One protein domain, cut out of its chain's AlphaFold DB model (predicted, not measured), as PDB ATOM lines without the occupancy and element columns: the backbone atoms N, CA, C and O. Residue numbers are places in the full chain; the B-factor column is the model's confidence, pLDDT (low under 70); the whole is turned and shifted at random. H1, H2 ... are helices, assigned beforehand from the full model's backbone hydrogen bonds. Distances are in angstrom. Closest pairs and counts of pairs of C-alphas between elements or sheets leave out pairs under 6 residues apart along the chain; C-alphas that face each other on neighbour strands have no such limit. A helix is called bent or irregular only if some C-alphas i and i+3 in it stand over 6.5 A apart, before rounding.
ATOM      1  N   LYS A   2      39.816  -0.645  42.017       87.19
ATOM      2  CA  LYS A   2      38.847  -0.417  40.919       87.19
ATOM      3  C   LYS A   2      38.508   1.060  40.632       87.19
ATOM      4  O   LYS A   2      38.294   1.424  39.485       87.19
ATOM      5  N   LEU A   3      38.420   1.908  41.661       88.75
ATOM      6  CA  LEU A   3      38.137   3.342  41.478       88.75
ATOM      7  C   LEU A   3      39.338   4.104  40.909       88.75
ATOM      8  O   LEU A   3      39.161   4.924  40.016       88.75
ATOM      9  N   LEU A   4      40.545   3.798  41.398       88.38
ATOM     10  CA  LEU A   4      41.778   4.411  40.911       88.38
ATOM     11  C   LEU A   4      42.006   4.059  39.441       88.38
ATOM     12  O   LEU A   4      42.243   4.961  38.658       88.38
ATOM     13  N   SER A   5      41.846   2.791  39.048       86.69
ATOM     14  CA  SER A   5      42.010   2.380  37.647       86.69
ATOM     15  C   SER A   5      41.013   3.071  36.713       86.69
ATOM     16  O   SER A   5      41.387   3.473  35.618       86.69
ATOM     17  N   LYS A   6      39.761   3.270  37.151       87.19
ATOM     18  CA  LYS A   6      38.765   4.036  36.385       87.19
ATOM     19  C   LYS A   6      39.164   5.506  36.243       87.19
ATOM     20  O   LYS A   6      39.164   6.020  35.133       87.19
ATOM     21  N   ALA A   7      39.534   6.169  37.342       86.56
ATOM     22  CA  ALA A   7      39.996   7.559  37.303       86.56
ATOM     23  C   ALA A   7      41.246   7.724  36.422       86.56
ATOM     24  O   ALA A   7      41.346   8.681  35.656       86.56
ATOM     25  N   TRP A   8      42.165   6.758  36.500       87.44
ATOM     26  CA  TRP A   8      43.377   6.703  35.692       87.44
ATOM     27  C   TRP A   8      43.056   6.635  34.205       87.44
ATOM     28  O   TRP A   8      43.560   7.445  33.436       87.44
ATOM     29  N   TRP A   9      42.165   5.719  33.817       83.62
ATOM     30  CA  TRP A   9      41.727   5.556  32.433       83.62
ATOM     31  C   TRP A   9      41.148   6.852  31.860       83.62
ATOM     32  O   TRP A   9      41.575   7.291  30.799       83.62
ATOM     33  N   HIS A  10      40.256   7.520  32.598       78.31
ATOM     34  CA  HIS A  10      39.667   8.793  32.165       78.31
ATOM     35  C   HIS A  10      40.684   9.927  31.994       78.31
ATOM     36  O   HIS A  10      40.451  10.837  31.205       78.31
ATOM     37  N   THR A  11      41.788   9.890  32.741       76.50
ATOM     38  CA  THR A  11      42.789  10.965  32.746       76.50
ATOM     39  C   THR A  11      43.912  10.716  31.739       76.50
ATOM     40  O   THR A  11      44.421  11.655  31.134       76.50
ATOM     41  N   MET A  12      44.307   9.453  31.555       78.00
ATOM     42  CA  MET A  12      45.466   9.070  30.742       78.00
ATOM     43  C   MET A  12      45.118   8.640  29.323       78.00
ATOM     44  O   MET A  12      45.967   8.746  28.437       78.00
ATOM     45  N   CYS A  13      43.891   8.175  29.090       72.25
ATOM     46  CA  CYS A  13      43.432   7.796  27.763       72.25
ATOM     47  C   CYS A  13      42.562   8.925  27.197       72.25
ATOM     48  O   CYS A  13      41.449   9.133  27.685       72.25
ATOM     49  N   PRO A  14      43.033   9.652  26.168       58.19
ATOM     50  CA  PRO A  14      42.220  10.635  25.470       58.19
ATOM     51  C   PRO A  14      41.213   9.887  24.590       58.19
ATOM     52  O   PRO A  14      41.428   9.697  23.398       58.19
ATOM     53  N   LEU A  15      40.137   9.382  25.190       55.28
ATOM     54  CA  LEU A  15      38.957   8.992  24.429       55.28
ATOM     55  C   LEU A  15      38.091  10.224  24.190       55.28
ATOM     56  O   LEU A  15      38.065  11.154  24.999       55.28
ATOM     57  N   ASP A  16      37.420  10.181  23.043       54.28
ATOM     58  CA  ASP A  16      36.552  11.206  22.479       54.28
ATOM     59  C   ASP A  16      35.755  11.954  23.575       54.28
ATOM     60  O   ASP A  16      35.111  11.298  24.409       54.28
ATOM     61  N   PRO A  17      35.788  13.303  23.627       54.03
ATOM     62  CA  PRO A  17      35.099  14.109  24.645       54.03
ATOM     63  C   PRO A  17      33.604  13.786  24.810       54.03
ATOM     64  O   PRO A  17      33.027  14.078  25.855       54.03
ATOM     65  N   ILE A  18      32.990  13.123  23.826       50.34
ATOM     66  CA  ILE A  18      31.601  12.646  23.849       50.34
ATOM     67  C   ILE A  18      31.377  11.521  24.888       50.34
ATOM     68  O   ILE A  18      30.289  11.417  25.456       50.34
ATOM     69  N   TYR A  19      32.395  10.706  25.194       51.16
ATOM     70  CA  TYR A  19      32.307   9.594  26.160       51.16
ATOM     71  C   TYR A  19      32.842   9.938  27.554       51.16
ATOM     72  O   TYR A  19      32.515   9.263  28.534       51.16
ATOM     73  N   ASN A  20      33.626  11.010  27.674       54.97
ATOM     74  CA  ASN A  20      34.097  11.528  28.953       54.97
ATOM     75  C   ASN A  20      33.036  12.449  29.565       54.97
ATOM     76  O   ASN A  20      33.146  13.674  29.539       54.97
ATOM     77  N   ARG A  21      32.002  11.864  30.180       62.00
ATOM     78  CA  ARG A  21      31.131  12.630  31.079       62.00
ATOM     79  C   ARG A  21      31.970  13.090  32.269       62.00
ATOM     80  O   ARG A  21      32.182  12.344  33.218       62.00
ATOM     81  N   ILE A  22      32.439  14.334  32.223       62.72
ATOM     82  CA  ILE A  22      33.232  14.993  33.276       62.72
ATOM     83  C   ILE A  22      32.595  14.802  34.671       62.72
ATOM     84  O   ILE A  22      33.303  14.622  35.665       62.72
ATOM     85  N   GLY A  23      31.258  14.747  34.744       65.50
ATOM     86  CA  GLY A  23      30.511  14.433  35.968       65.50
ATOM     87  C   GLY A  23      30.820  13.055  36.572       65.50
ATOM     88  O   GLY A  23      30.966  12.943  37.792       65.50
ATOM     89  N   ASP A  24      31.010  12.023  35.747       80.50
ATOM     90  CA  ASP A  24      31.318  10.661  36.204       80.50
ATOM     91  C   ASP A  24      32.730  10.592  36.805       80.50
ATOM     92  O   ASP A  24      32.938   9.981  37.857       80.50
ATOM     93  N   VAL A  25      33.697  11.291  36.199       84.12
ATOM     94  CA  VAL A  25      35.077  11.381  36.708       84.12
ATOM     95  C   VAL A  25      35.115  12.119  38.043       84.12
ATOM     96  O   VAL A  25      35.757  11.656  38.990       84.12
ATOM     97  N   GLY A  26      34.374  13.227  38.155       85.12
ATOM     98  CA  GLY A  26      34.227  13.973  39.404       85.12
ATOM     99  C   GLY A  26      33.686  13.097  40.538       85.12
ATOM    100  O   GLY A  26      34.267  13.064  41.628       85.12
ATOM    101  N   TYR A  27      32.634  12.317  40.266       88.06
ATOM    102  CA  TYR A  27      32.066  11.367  41.225       88.06
ATOM    103  C   TYR A  27      33.063  10.268  41.629       88.06
ATOM    104  O   TYR A  27      33.212   9.972  42.820       88.06
ATOM    105  N   ILE A  28      33.782   9.676  40.668       90.62
ATOM    106  CA  ILE A  28      34.785   8.634  40.937       90.62
ATOM    107  C   ILE A  28      35.901   9.176  41.839       90.62
ATOM    108  O   ILE A  28      36.253   8.523  42.827       90.62
ATOM    109  N   LEU A  29      36.431  10.365  41.537       90.38
ATOM    110  CA  LEU A  29      37.481  11.005  42.332       90.38
ATOM    111  C   LEU A  29      36.989  11.345  43.742       90.38
ATOM    112  O   LEU A  29      37.671  11.031  44.716       90.38
ATOM    113  N   GLN A  30      35.778  11.895  43.877       91.00
ATOM    114  CA  GLN A  30      35.176  12.185  45.182       91.00
ATOM    115  C   GLN A  30      35.024  10.917  46.033       91.00
ATOM    116  O   GLN A  30      35.349  10.894  47.226       91.00
ATOM    117  N   LYS A  31      34.556   9.826  45.418       93.75
ATOM    118  CA  LYS A  31      34.409   8.531  46.085       93.75
ATOM    119  C   LYS A  31      35.761   7.966  46.516       93.75
ATOM    120  O   LYS A  31      35.872   7.437  47.621       93.75
ATOM    121  N   LEU A  32      36.788   8.098  45.679       93.00
ATOM    122  CA  LEU A  32      38.140   7.640  45.985       93.00
ATOM    123  C   LEU A  32      38.759   8.427  47.148       93.00
ATOM    124  O   LEU A  32      39.269   7.817  48.085       93.00
ATOM    125  N   GLU A  33      38.637   9.754  47.153       92.19
ATOM    126  CA  GLU A  33      39.072  10.582  48.284       92.19
ATOM    127  C   GLU A  33      38.350  10.239  49.581       92.19
ATOM    128  O   GLU A  33      38.971  10.209  50.643       92.19
ATOM    129  N   THR A  34      37.044   9.977  49.505       92.88
ATOM    130  CA  THR A  34      36.264   9.557  50.673       92.88
ATOM    131  C   THR A  34      36.821   8.252  51.237       92.88
ATOM    132  O   THR A  34      37.044   8.159  52.439       92.88
ATOM    133  N   LYS A  35      37.142   7.274  50.379       93.00
ATOM    134  CA  LYS A  35      37.732   6.000  50.813       93.00
ATOM    135  C   LYS A  35      39.147   6.135  51.369       93.00
ATOM    136  O   LYS A  35      39.442   5.513  52.381       93.00
ATOM    137  N   LEU A  36      40.001   6.968  50.774       92.50
ATOM    138  CA  LEU A  36      41.337   7.240  51.319       92.50
ATOM    139  C   LEU A  36      41.260   7.945  52.679       92.50
ATOM    140  O   LEU A  36      41.995   7.605  53.602       92.50
ATOM    141  N   ARG A  37      40.317   8.882  52.833       91.44
ATOM    142  CA  ARG A  37      40.046   9.548  54.110       91.44
ATOM    143  C   ARG A  37      39.540   8.560  55.162       91.44
ATOM    144  O   ARG A  37      40.004   8.603  56.294       91.44
ATOM    145  N   GLU A  38      38.622   7.667  54.800       91.31
ATOM    146  CA  GLU A  38      38.166   6.595  55.692       91.31
ATOM    147  C   GLU A  38      39.329   5.695  56.122       91.31
ATOM    148  O   GLU A  38      39.473   5.450  57.312       91.31
ATOM    149  N   LEU A  39      40.195   5.270  55.197       90.44
ATOM    150  CA  LEU A  39      41.376   4.465  55.531       90.44
ATOM    151  C   LEU A  39      42.308   5.185  56.514       90.44
ATOM    152  O   LEU A  39      42.743   4.582  57.486       90.44
ATOM    153  N   ARG A  40      42.554   6.483  56.306       88.69
ATOM    154  CA  ARG A  40      43.445   7.283  57.160       88.69
ATOM    155  C   ARG A  40      42.878   7.564  58.553       88.69
ATOM    156  O   ARG A  40      43.645   7.663  59.500       88.69
ATOM    157  N   TYR A  41      41.564   7.761  58.673       88.19
ATOM    158  CA  TYR A  41      40.956   8.282  59.906       88.19
ATOM    159  C   TYR A  41      39.983   7.331  60.602       88.19
ATOM    160  O   TYR A  41      39.528   7.664  61.688       88.19
ATOM    161  N   ARG A  42      39.615   6.189  60.008       89.88
ATOM    162  CA  ARG A  42      38.777   5.164  60.665       89.88
ATOM    163  C   ARG A  42      39.542   3.911  61.047       89.88
ATOM    164  O   ARG A  42      38.975   3.066  61.729       89.88
ATOM    165  N   PHE A  43      40.790   3.779  60.625       90.50
ATOM    166  CA  PHE A  43      41.622   2.650  60.999       90.50
ATOM    167  C   PHE A  43      42.788   3.105  61.864       90.50
ATOM    168  O   PHE A  43      43.317   4.200  61.687       90.50
ATOM    169  N   ILE A  44      43.176   2.241  62.796       90.06
ATOM    170  CA  ILE A  44      44.377   2.379  63.617       90.06
ATOM    171  C   ILE A  44      45.323   1.209  63.343       90.06
ATOM    172  O   ILE A  44      44.903   0.171  62.829       90.06
ATOM    173  N   GLY A  45      46.593   1.363  63.723       89.25
ATOM    174  CA  GLY A  45      47.600   0.310  63.561       89.25
ATOM    175  C   GLY A  45      48.239   0.255  62.170       89.25
ATOM    176  O   GLY A  45      48.877  -0.746  61.840       89.25
ATOM    177  N   LEU A  46      48.088   1.313  61.367       89.31
ATOM    178  CA  LEU A  46      48.889   1.505  60.160       89.31
ATOM    179  C   LEU A  46      50.360   1.690  60.558       89.31
ATOM    180  O   LEU A  46      50.691   2.429  61.484       89.31
ATOM    181  N   SER A  47      51.248   1.000  59.860       88.50
ATOM    182  CA  SER A  47      52.680   1.256  59.901       88.50
ATOM    183  C   SER A  47      53.003   2.585  59.217       88.50
ATOM    184  O   SER A  47      52.258   3.074  58.365       88.50
ATOM    185  N   LYS A  48      54.175   3.146  59.531       86.25
ATOM    186  CA  LYS A  48      54.665   4.373  58.882       86.25
ATOM    187  C   LYS A  48      54.736   4.238  57.360       86.25
ATOM    188  O   LYS A  48      54.490   5.202  56.644       86.25
ATOM    189  N   GLU A  49      55.075   3.052  56.860       85.69
ATOM    190  CA  GLU A  49      55.135   2.802  55.421       85.69
ATOM    191  C   GLU A  49      53.741   2.832  54.785       85.69
ATOM    192  O   GLU A  49      53.566   3.461  53.742       85.69
ATOM    193  N   GLU A  50      52.734   2.226  55.415       87.44
ATOM    194  CA  GLU A  50      51.352   2.278  54.925       87.44
ATOM    195  C   GLU A  50      50.783   3.701  54.957       87.44
ATOM    196  O   GLU A  50      50.122   4.117  54.005       87.44
ATOM    197  N   GLU A  51      51.071   4.472  56.009       88.31
ATOM    198  CA  GLU A  51      50.673   5.881  56.098       88.31
ATOM    199  C   GLU A  51      51.265   6.712  54.954       88.31
ATOM    200  O   GLU A  51      50.538   7.469  54.306       88.31
ATOM    201  N   LEU A  52      52.556   6.522  54.651       86.00
ATOM    202  CA  LEU A  52      53.225   7.186  53.530       86.00
ATOM    203  C   LEU A  52      52.616   6.784  52.182       86.00
ATOM    204  O   LEU A  52      52.397   7.647  51.334       86.00
ATOM    205  N   HIS A  53      52.282   5.506  51.989       87.44
ATOM    206  CA  HIS A  53      51.619   5.048  50.765       87.44
ATOM    207  C   HIS A  53      50.206   5.626  50.615       87.44
ATOM    208  O   HIS A  53      49.821   6.039  49.519       87.44
ATOM    209  N   LEU A  54      49.418   5.689  51.694       89.56
ATOM    210  CA  LEU A  54      48.096   6.328  51.678       89.56
ATOM    211  C   LEU A  54      48.196   7.830  51.393       89.56
ATOM    212  O   LEU A  54      47.320   8.400  50.732       89.56
ATOM    213  N   GLU A  55      49.253   8.478  51.875       88.56
ATOM    214  CA  GLU A  55      49.526   9.881  51.594       88.56
ATOM    215  C   GLU A  55      49.927  10.100  50.131       88.56
ATOM    216  O   GLU A  55      49.319  10.940  49.468       88.56
ATOM    217  N   GLU A  56      50.833   9.286  49.581       89.50
ATOM    218  CA  GLU A  56      51.180   9.317  48.156       89.50
ATOM    219  C   GLU A  56      49.946   9.077  47.274       89.50
ATOM    220  O   GLU A  56      49.688   9.849  46.352       89.50
ATOM    221  N   LEU A  57      49.104   8.092  47.609       91.62
ATOM    222  CA  LEU A  57      47.831   7.859  46.920       91.62
ATOM    223  C   LEU A  57      46.890   9.065  47.006       91.62
ATOM    224  O   LEU A  57      46.202   9.384  46.039       91.62
ATOM    225  N   THR A  58      46.851   9.756  48.144       92.06
ATOM    226  CA  THR A  58      46.050  10.977  48.292       92.06
ATOM    227  C   THR A  58      46.552  12.084  47.365       92.06
ATOM    228  O   THR A  58      45.738  12.790  46.764       92.06
ATOM    229  N   LEU A  59      47.870  12.217  47.208       91.38
ATOM    230  CA  LEU A  59      48.481  13.184  46.295       91.38
ATOM    231  C   LEU A  59      48.200  12.818  44.842       91.38
ATOM    232  O   LEU A  59      47.760  13.683  44.099       91.38
ATOM    233  N   VAL A  60      48.325  11.542  44.469       92.38
ATOM    234  CA  VAL A  60      47.945  11.043  43.137       92.38
ATOM    235  C   VAL A  60      46.510  11.433  42.792       92.38
ATOM    236  O   VAL A  60      46.252  11.925  41.699       92.38
ATOM    237  N   VAL A  61      45.566  11.285  43.725       92.38
ATOM    238  CA  VAL A  61      44.165  11.675  43.498       92.38
ATOM    239  C   VAL A  61      43.993  13.188  43.363       92.38
ATOM    240  O   VAL A  61      43.194  13.639  42.541       92.38
ATOM    241  N   CYS A  62      44.749  13.983  44.123       90.31
ATOM    242  CA  CYS A  62      44.766  15.437  43.953       90.31
ATOM    243  C   CYS A  62      45.316  15.823  42.575       90.31
ATOM    244  O   CYS A  62      44.701  16.633  41.885       90.31
ATOM    245  N   THR A  63      46.418  15.206  42.150       90.12
ATOM    246  CA  THR A  63      47.050  15.436  40.848       90.12
ATOM    247  C   THR A  63      46.131  15.016  39.697       90.12
ATOM    248  O   THR A  63      45.929  15.813  38.788       90.12
ATOM    249  N   LEU A  64      45.479  13.844  39.781       89.56
ATOM    250  CA  LEU A  64      44.450  13.398  38.826       89.56
ATOM    251  C   LEU A  64      43.309  14.416  38.709       89.56
ATOM    252  O   LEU A  64      42.841  14.719  37.612       89.56
ATOM    253  N   ARG A  65      42.851  14.972  39.838       88.25
ATOM    254  CA  ARG A  65      41.804  15.996  39.804       88.25
ATOM    255  C   ARG A  65      42.274  17.251  39.075       88.25
ATOM    256  O   ARG A  65      41.529  17.769  38.256       88.25
ATOM    257  N   LEU A  66      43.484  17.726  39.347       85.94
ATOM    258  CA  LEU A  66      44.002  18.945  38.724       85.94
ATOM    259  C   LEU A  66      44.395  18.765  37.252       85.94
ATOM    260  O   LEU A  66      44.446  19.749  36.524       85.94
ATOM    261  N   SER A  67      44.649  17.534  36.796       83.31
ATOM    262  CA  SER A  67      44.828  17.244  35.367       83.31
ATOM    263  C   SER A  67      43.515  17.196  34.584       83.31
ATOM    264  O   SER A  67      43.534  17.380  33.373       83.31
ATOM    265  N   VAL A  68      42.386  16.930  35.250       80.19
ATOM    266  CA  VAL A  68      41.061  16.840  34.604       80.19
ATOM    267  C   VAL A  68      40.285  18.151  34.723       80.19
ATOM    268  O   VAL A  68      39.564  18.532  33.805       80.19
ATOM    269  N   PHE A  69      40.414  18.842  35.853       78.75
ATOM    270  CA  PHE A  69      39.632  20.026  36.177       78.75
ATOM    271  C   PHE A  69      40.522  21.251  36.383       78.75
ATOM    272  O   PHE A  69      41.622  21.152  36.925       78.75
ATOM    273  N   TYR A  70      40.007  22.428  36.020       68.94
ATOM    274  CA  TYR A  70      40.760  23.678  36.094       68.94
ATOM    275  C   TYR A  70      41.183  24.008  37.551       68.94
ATOM    276  O   TYR A  70      40.316  24.094  38.431       68.94
ATOM    277  N   PRO A  71      42.493  24.195  37.837       65.75
ATOM    278  CA  PRO A  71      43.030  24.255  39.203       65.75
ATOM    279  C   PRO A  71      42.398  25.277  40.172       65.75
ATOM    280  O   PRO A  71      42.205  24.922  41.338       65.75
ATOM    281  N   PRO A  72      42.011  26.500  39.753       63.56
ATOM    282  CA  PRO A  72      41.359  27.484  40.627       63.56
ATOM    283  C   PRO A  72      40.056  27.005  41.281       63.56
ATOM    284  O   PRO A  72      39.782  27.365  42.424       63.56
ATOM    285  N   TYR A  73      39.286  26.125  40.628       65.69
ATOM    286  CA  TYR A  73      38.074  25.534  41.221       65.69
ATOM    287  C   TYR A  73      38.380  24.410  42.227       65.69
ATOM    288  O   TYR A  73      37.489  23.913  42.919       65.69
ATOM    289  N   HIS A  74      39.651  24.021  42.350       71.50
ATOM    290  CA  HIS A  74      40.123  22.936  43.207       71.50
ATOM    291  C   HIS A  74      41.285  23.371  44.107       71.50
ATOM    292  O   HIS A  74      42.209  22.600  44.375       71.50
ATOM    293  N   ALA A  75      41.187  24.583  44.662       74.19
ATOM    294  CA  ALA A  75      42.148  25.150  45.612       74.19
ATOM    295  C   ALA A  75      42.491  24.211  46.787       74.19
ATOM    296  O   ALA A  75      43.614  24.212  47.284       74.19
ATOM    297  N   SER A  76      41.554  23.361  47.221       78.44
ATOM    298  CA  SER A  76      41.794  22.370  48.277       78.44
ATOM    299  C   SER A  76      42.765  21.258  47.860       78.44
ATOM    300  O   SER A  76      43.557  20.806  48.689       78.44
ATOM    301  N   ALA A  77      42.733  20.827  46.595       78.19
ATOM    302  CA  ALA A  77      43.682  19.864  46.043       78.19
ATOM    303  C   ALA A  77      45.070  20.503  45.903       78.19
ATOM    304  O   ALA A  77      46.046  19.921  46.368       78.19
ATOM    305  N   LEU A  78      45.145  21.734  45.384       76.50
ATOM    306  CA  LEU A  78      46.391  22.509  45.326       76.50
ATOM    307  C   LEU A  78      47.012  22.699  46.714       76.50
ATOM    308  O   LEU A  78      48.180  22.382  46.919       76.50
ATOM    309  N   LYS A  79      46.222  23.137  47.703       81.94
ATOM    310  CA  LYS A  79      46.693  23.334  49.080       81.94
ATOM    311  C   LYS A  79      47.316  22.063  49.661       81.94
ATOM    312  O   LYS A  79      48.368  22.138  50.287       81.94
ATOM    313  N   LYS A  80      46.697  20.895  49.447       81.50
ATOM    314  CA  LYS A  80      47.254  19.609  49.906       81.50
ATOM    315  C   LYS A  80      48.610  19.308  49.266       81.50
ATOM    316  O   LYS A  80      49.508  18.857  49.969       81.50
ATOM    317  N   LEU A  81      48.753  19.567  47.965       79.69
ATOM    318  CA  LEU A  81      50.011  19.360  47.246       79.69
ATOM    319  C   LEU A  81      51.123  20.269  47.792       79.69
ATOM    320  O   LEU A  81      52.214  19.784  48.085       79.69
ATOM    321  N   PHE A  82      50.829  21.553  48.023       76.31
ATOM    322  CA  PHE A  82      51.792  22.493  48.607       76.31
ATOM    323  C   PHE A  82      52.186  22.132  50.045       76.31
ATOM    324  O   PHE A  82      53.365  22.182  50.372       76.31
ATOM    325  N   MET A  83      51.247  21.690  50.889       78.00
ATOM    326  CA  MET A  83      51.564  21.270  52.263       78.00
ATOM    327  C   MET A  83      52.456  20.021  52.334       78.00
ATOM    328  O   MET A  83      53.152  19.818  53.328       78.00
ATOM    329  N   TYR A  84      52.427  19.156  51.316       74.81
ATOM    330  CA  TYR A  84      53.271  17.961  51.283       74.81
ATOM    331  C   TYR A  84      54.731  18.276  50.914       74.81
ATOM    332  O   TYR A  84      55.640  17.590  51.381       74.81
ATOM    333  N   LYS A  85      54.969  19.352  50.148       65.31
ATOM    334  CA  LYS A  85      56.311  19.831  49.757       65.31
ATOM    335  C   LYS A  85      57.249  20.042  50.946       65.31
ATOM    336  O   LYS A  85      58.453  19.871  50.810       65.31
ATOM    337  N   GLU A  86      56.707  20.381  52.109       60.72
ATOM    338  CA  GLU A  86      57.484  20.759  53.290       60.72
ATOM    339  C   GLU A  86      57.944  19.568  54.155       60.72
ATOM    340  O   GLU A  86      58.704  19.771  55.097       60.72
ATOM    341  N   LYS A  87      57.490  18.330  53.886       64.00
ATOM    342  CA  LYS A  87      57.538  17.243  54.889       64.00
ATOM    343  C   LYS A  87      58.420  16.023  54.597       64.00
ATOM    344  O   LYS A  87      58.596  15.222  55.512       64.00
ATOM    345  N   SER A  88      58.958  15.818  53.392       56.00
ATOM    346  CA  SER A  88      59.565  14.519  53.022       56.00
ATOM    347  C   SER A  88      61.059  14.585  52.673       56.00
ATOM    348  O   SER A  88      61.546  15.576  52.140       56.00
ATOM    349  N   THR A  89      61.794  13.505  52.970       56.81
ATOM    350  CA  THR A  89      63.238  13.338  52.692       56.81
ATOM    351  C   THR A  89      63.553  12.192  51.716       56.81
ATOM    352  O   THR A  89      64.646  12.162  51.154       56.81
ATOM    353  N   LYS A  90      62.609  11.279  51.434       66.06
ATOM    354  CA  LYS A  90      62.754  10.210  50.424       66.06
ATOM    355  C   LYS A  90      61.521  10.184  49.527       66.06
ATOM    356  O   LYS A  90      60.433   9.824  49.966       66.06
ATOM    357  N   HIS A  91      61.701  10.565  48.268       70.69
ATOM    358  CA  HIS A  91      60.607  10.794  47.328       70.69
ATOM    359  C   HIS A  91      60.541   9.680  46.280       70.69
ATOM    360  O   HIS A  91      61.568   9.205  45.794       70.69
ATOM    361  N   SER A  92      59.328   9.262  45.915       85.81
ATOM    362  CA  SER A  92      59.115   8.457  44.713       85.81
ATOM    363  C   SER A  92      59.399   9.289  43.455       85.81
ATOM    364  O   SER A  92      59.538  10.516  43.514       85.81
ATOM    365  N   ARG A  93      59.472   8.630  42.293       89.69
ATOM    366  CA  ARG A  93      59.624   9.328  41.004       89.69
ATOM    367  C   ARG A  93      58.448  10.275  40.745       89.69
ATOM    368  O   ARG A  93      58.682  11.434  40.423       89.69
ATOM    369  N   PHE A  94      57.221   9.809  41.002       91.19
ATOM    370  CA  PHE A  94      56.003  10.628  40.981       91.19
ATOM    371  C   PHE A  94      56.144  11.886  41.843       91.19
ATOM    372  O   PHE A  94      55.949  12.992  41.350       91.19
ATOM    373  N   LEU A  95      56.526  11.735  43.115       87.75
ATOM    374  CA  LEU A  95      56.641  12.869  44.032       87.75
ATOM    375  C   LEU A  95      57.733  13.847  43.607       87.75
ATOM    376  O   LEU A  95      57.537  15.054  43.685       87.75
ATOM    377  N   THR A  96      58.865  13.329  43.137       88.19
ATOM    378  CA  THR A  96      59.982  14.154  42.663       88.19
ATOM    379  C   THR A  96      59.539  15.042  41.505       88.19
ATOM    380  O   THR A  96      59.808  16.241  41.511       88.19
ATOM    381  N   GLU A  97      58.817  14.477  40.540       90.12
ATOM    382  CA  GLU A  97      58.350  15.223  39.374       90.12
ATOM    383  C   GLU A  97      57.193  16.166  39.712       90.12
ATOM    384  O   GLU A  97      57.188  17.320  39.296       90.12
ATOM    385  N   LEU A  98      56.265  15.730  40.567       88.25
ATOM    386  CA  LEU A  98      55.189  16.573  41.079       88.25
ATOM    387  C   LEU A  98      55.739  17.833  41.760       88.25
ATOM    388  O   LEU A  98      55.222  18.926  41.533       88.25
ATOM    389  N   MET A  99      56.806  17.706  42.554       85.69
ATOM    390  CA  MET A  99      57.440  18.855  43.205       85.69
ATOM    391  C   MET A  99      58.058  19.828  42.209       85.69
ATOM    392  O   MET A  99      57.932  21.035  42.406       85.69
ATOM    393  N   LYS A 100      58.672  19.336  41.128       85.88
ATOM    394  CA  LYS A 100      59.170  20.201  40.050       85.88
ATOM    395  C   LYS A 100      58.022  20.928  39.359       85.88
ATOM    396  O   LYS A 100      58.116  22.130  39.139       85.88
ATOM    397  N   THR A 101      56.919  20.235  39.071       84.75
ATOM    398  CA  THR A 101      55.723  20.848  38.473       84.75
ATOM    399  C   THR A 101      55.155  21.961  39.353       84.75
ATOM    400  O   THR A 101      54.775  22.999  38.829       84.75
ATOM    401  N   LEU A 102      55.154  21.791  40.678       81.31
ATOM    402  CA  LEU A 102      54.705  22.814  41.636       81.31
ATOM    403  C   LEU A 102      55.709  23.964  41.845       81.31
ATOM    404  O   LEU A 102      55.364  24.951  42.490       81.31
ATOM    405  N   GLN A 103      56.958  23.820  41.391       77.38
ATOM    406  CA  GLN A 103      57.995  24.858  41.470       77.38
ATOM    407  C   GLN A 103      58.057  25.742  40.221       77.38
ATOM    408  O   GLN A 103      58.617  26.833  40.300       77.38
ATOM    409  N   LYS A 104      57.520  25.288  39.081       72.62
ATOM    410  CA  LYS A 104      57.458  26.093  37.854       72.62
ATOM    411  C   LYS A 104      56.586  27.332  38.115       72.62
ATOM    412  O   LYS A 104      55.493  27.204  38.661       72.62
ATOM    413  N   GLU A 105      57.096  28.512  37.762       55.69
ATOM    414  CA  GLU A 105      56.387  29.788  37.926       55.69
ATOM    415  C   GLU A 105      55.047  29.802  37.172       55.69
ATOM    416  O   GLU A 105      54.869  29.116  36.164       55.69
ATOM    417  N   GLU A 106      54.117  30.627  37.663       55.59
ATOM    418  CA  GLU A 106      52.697  30.735  37.278       55.59
ATOM    419  C   GLU A 106      52.425  31.006  35.781       55.59
ATOM    420  O   GLU A 106      51.273  30.992  35.350       55.59
ATOM    421  N   SER A 107      53.463  31.240  34.975       51.44
ATOM    422  CA  SER A 107      53.368  31.589  33.554       51.44
ATOM    423  C   SER A 107      53.066  30.406  32.628       51.44
ATOM    424  O   SER A 107      52.749  30.625  31.459       51.44
ATOM    425  N   ASN A 108      53.124  29.163  33.122       54.31
ATOM    426  CA  ASN A 108      52.833  27.966  32.334       54.31
ATOM    427  C   ASN A 108      51.777  27.099  33.050       54.31
ATOM    428  O   ASN A 108      51.968  26.782  34.227       54.31
ATOM    429  N   PRO A 109      50.665  26.697  32.400       63.06
ATOM    430  CA  PRO A 109      49.682  25.813  33.021       63.06
ATOM    431  C   PRO A 109      50.355  24.544  33.561       63.06
ATOM    432  O   PRO A 109      51.094  23.862  32.851       63.06
ATOM    433  N   TYR A 110      50.098  24.233  34.835       66.62
ATOM    434  CA  TYR A 110      50.649  23.057  35.503       66.62
ATOM    435  C   TYR A 110      50.398  21.782  34.680       66.62
ATOM    436  O   TYR A 110      49.259  21.328  34.550       66.62
ATOM    437  N   ASN A 111      51.463  21.160  34.166       78.38
ATOM    438  CA  ASN A 111      51.359  19.857  33.517       78.38
ATOM    439  C   ASN A 111      51.361  18.743  34.574       78.38
ATOM    440  O   ASN A 111      52.393  18.159  34.903       78.38
ATOM    441  N   PHE A 112      50.186  18.456  35.131       85.69
ATOM    442  CA  PHE A 112      50.010  17.402  36.134       85.69
ATOM    443  C   PHE A 112      50.038  15.978  35.556       85.69
ATOM    444  O   PHE A 112      50.084  15.019  36.327       85.69
ATOM    445  N   ARG A 113      50.049  15.822  34.226       86.38
ATOM    446  CA  ARG A 113      50.071  14.513  33.563       86.38
ATOM    447  C   ARG A 113      51.423  13.813  33.693       86.38
ATOM    448  O   ARG A 113      51.465  12.645  34.058       86.38
ATOM    449  N   GLU A 114      52.510  14.538  33.455       87.81
ATOM    450  CA  GLU A 114      53.877  13.999  33.483       87.81
ATOM    451  C   GLU A 114      54.245  13.365  34.843       87.81
ATOM    452  O   GLU A 114      54.690  12.216  34.855       87.81
ATOM    453  N   PRO A 115      53.967  13.996  36.007       90.38
ATOM    454  CA  PRO A 115      54.155  13.331  37.291       90.38
ATOM    455  C   PRO A 115      53.395  12.009  37.394       90.38
ATOM    456  O   PRO A 115      53.960  11.007  37.828       90.38
ATOM    457  N   LEU A 116      52.122  11.991  36.990       91.19
ATOM    458  CA  LEU A 116      51.270  10.808  37.091       91.19
ATOM    459  C   LEU A 116      51.792   9.643  36.237       91.19
ATOM    460  O   LEU A 116      51.702   8.505  36.678       91.19
ATOM    461  N   GLU A 117      52.386   9.890  35.071       91.12
ATOM    462  CA  GLU A 117      53.002   8.835  34.245       91.12
ATOM    463  C   GLU A 117      54.170   8.126  34.957       91.12
ATOM    464  O   GLU A 117      54.455   6.960  34.687       91.12
ATOM    465  N   LEU A 118      54.804   8.792  35.928       91.94
ATOM    466  CA  LEU A 118      55.877   8.234  36.755       91.94
ATOM    467  C   LEU A 118      55.376   7.529  38.021       91.94
ATOM    468  O   LEU A 118      56.183   6.980  38.783       91.94
ATOM    469  N   PHE A 119      54.070   7.553  38.285       91.19
ATOM    470  CA  PHE A 119      53.491   6.832  39.406       91.19
ATOM    471  C   PHE A 119      53.432   5.337  39.103       91.19
ATOM    472  O   PHE A 119      52.907   4.894  38.084       91.19
TER     473      PHE A 119
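Overview. This is residues 2 to 119 of the 213 residues of an uncharacterized protein of Mikania micrantha (UniProt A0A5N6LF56). The long helix H3 runs through the middle of a cluster of helices, with the equally long H2 folded back beside it and H1 slanting over one end of that pair, a three-helix up-and-down bundle in which each helix runs against the one before it. H4 folds back along another side of H3, and the short H6 packs on H3 with H5 beside it, while the loop residues 13 to 18 stick out at one end. The printed part has 118 residues with six named helices, H1 to H6 in order along the chain, and no named strand; its class is all helix. It is compact, with a radius of gyration of the C-alphas of 14.4 A, and the C-alphas span 44 by 33 by 24 A.

Arrangement. H3, residues 48 to 68, is the hub and touches four other helices. It forms a helical hairpin with H2, residues 22 to 42, at a shallow tilt of 17 degrees, opposite ways; the closest C-alphas, of Leu 36 and Thr 58, are 6.7 A apart. H1, residues 2 to 12, touches H3 at residues 64 to 68 alone, the closest C-alphas being those of Thr 11 and Val 68, 6.4 A, at a steep tilt of 42 degrees, the same way. H1 and H2 also form a hairpin, at a steep tilt of 44 degrees, with the closest C-alphas those of Leu 3 and Leu 32, 6.2 A; H2 touches H1 with residues 25 to 32 alone. H4, residues 71 to 84, forms a hairpin with H3 at a shallow tilt of 24 degrees, opposite ways; H3 touches it with residues 59 to 66 alone, and the C-alphas of Cys 62 and Ala 77 are closest, 5.0 A. H6, residues 113 to 117, touches H3 at residues 60 to 67 alone, closest at the C-alphas of Ser 67 and Arg 113, 6.2 A. H5, residues 93 to 103, touches H6, with the closest C-alphas those of Phe 94 and Pro 115, 4.9 A. H5 is close to H3 but not clearly touching it, the closest C-alphas being those of Glu 56 and Leu 95, 7.7 A. Among the pairs that stay apart are H1 and H4, and H2 and H5. Each O i to N i+4 pair is within hydrogen-bond range in H1, H2, H3, H5 and H6; in H4 it is 8 of 10.

Along the chain. H3 is 30.5 A long from C-alpha 48 to C-alpha 68, and H2 is 29.6 A from C-alpha 22 to C-alpha 42. H1 begins at C-alpha 2, (38.847, -0.417, 40.919), and H6 ends at C-alpha 117, (53.002, 8.835, 34.245). H4, 17.0 A, is irregular: C-alphas 73 and 76 are 8.6 A apart.

Size, cuts and confidence. The two C-alphas farthest apart, of Ile 18 and Gly 45, are 44.6 A apart. The printed part has no cut and no long link; the links H2 to H3 and H3 to H4 are tight. Mean pLDDT of the printed part is 80.2, and it is under 70 in residues 14 to 23, 70 to 73, 85 to 90 and 105 to 110.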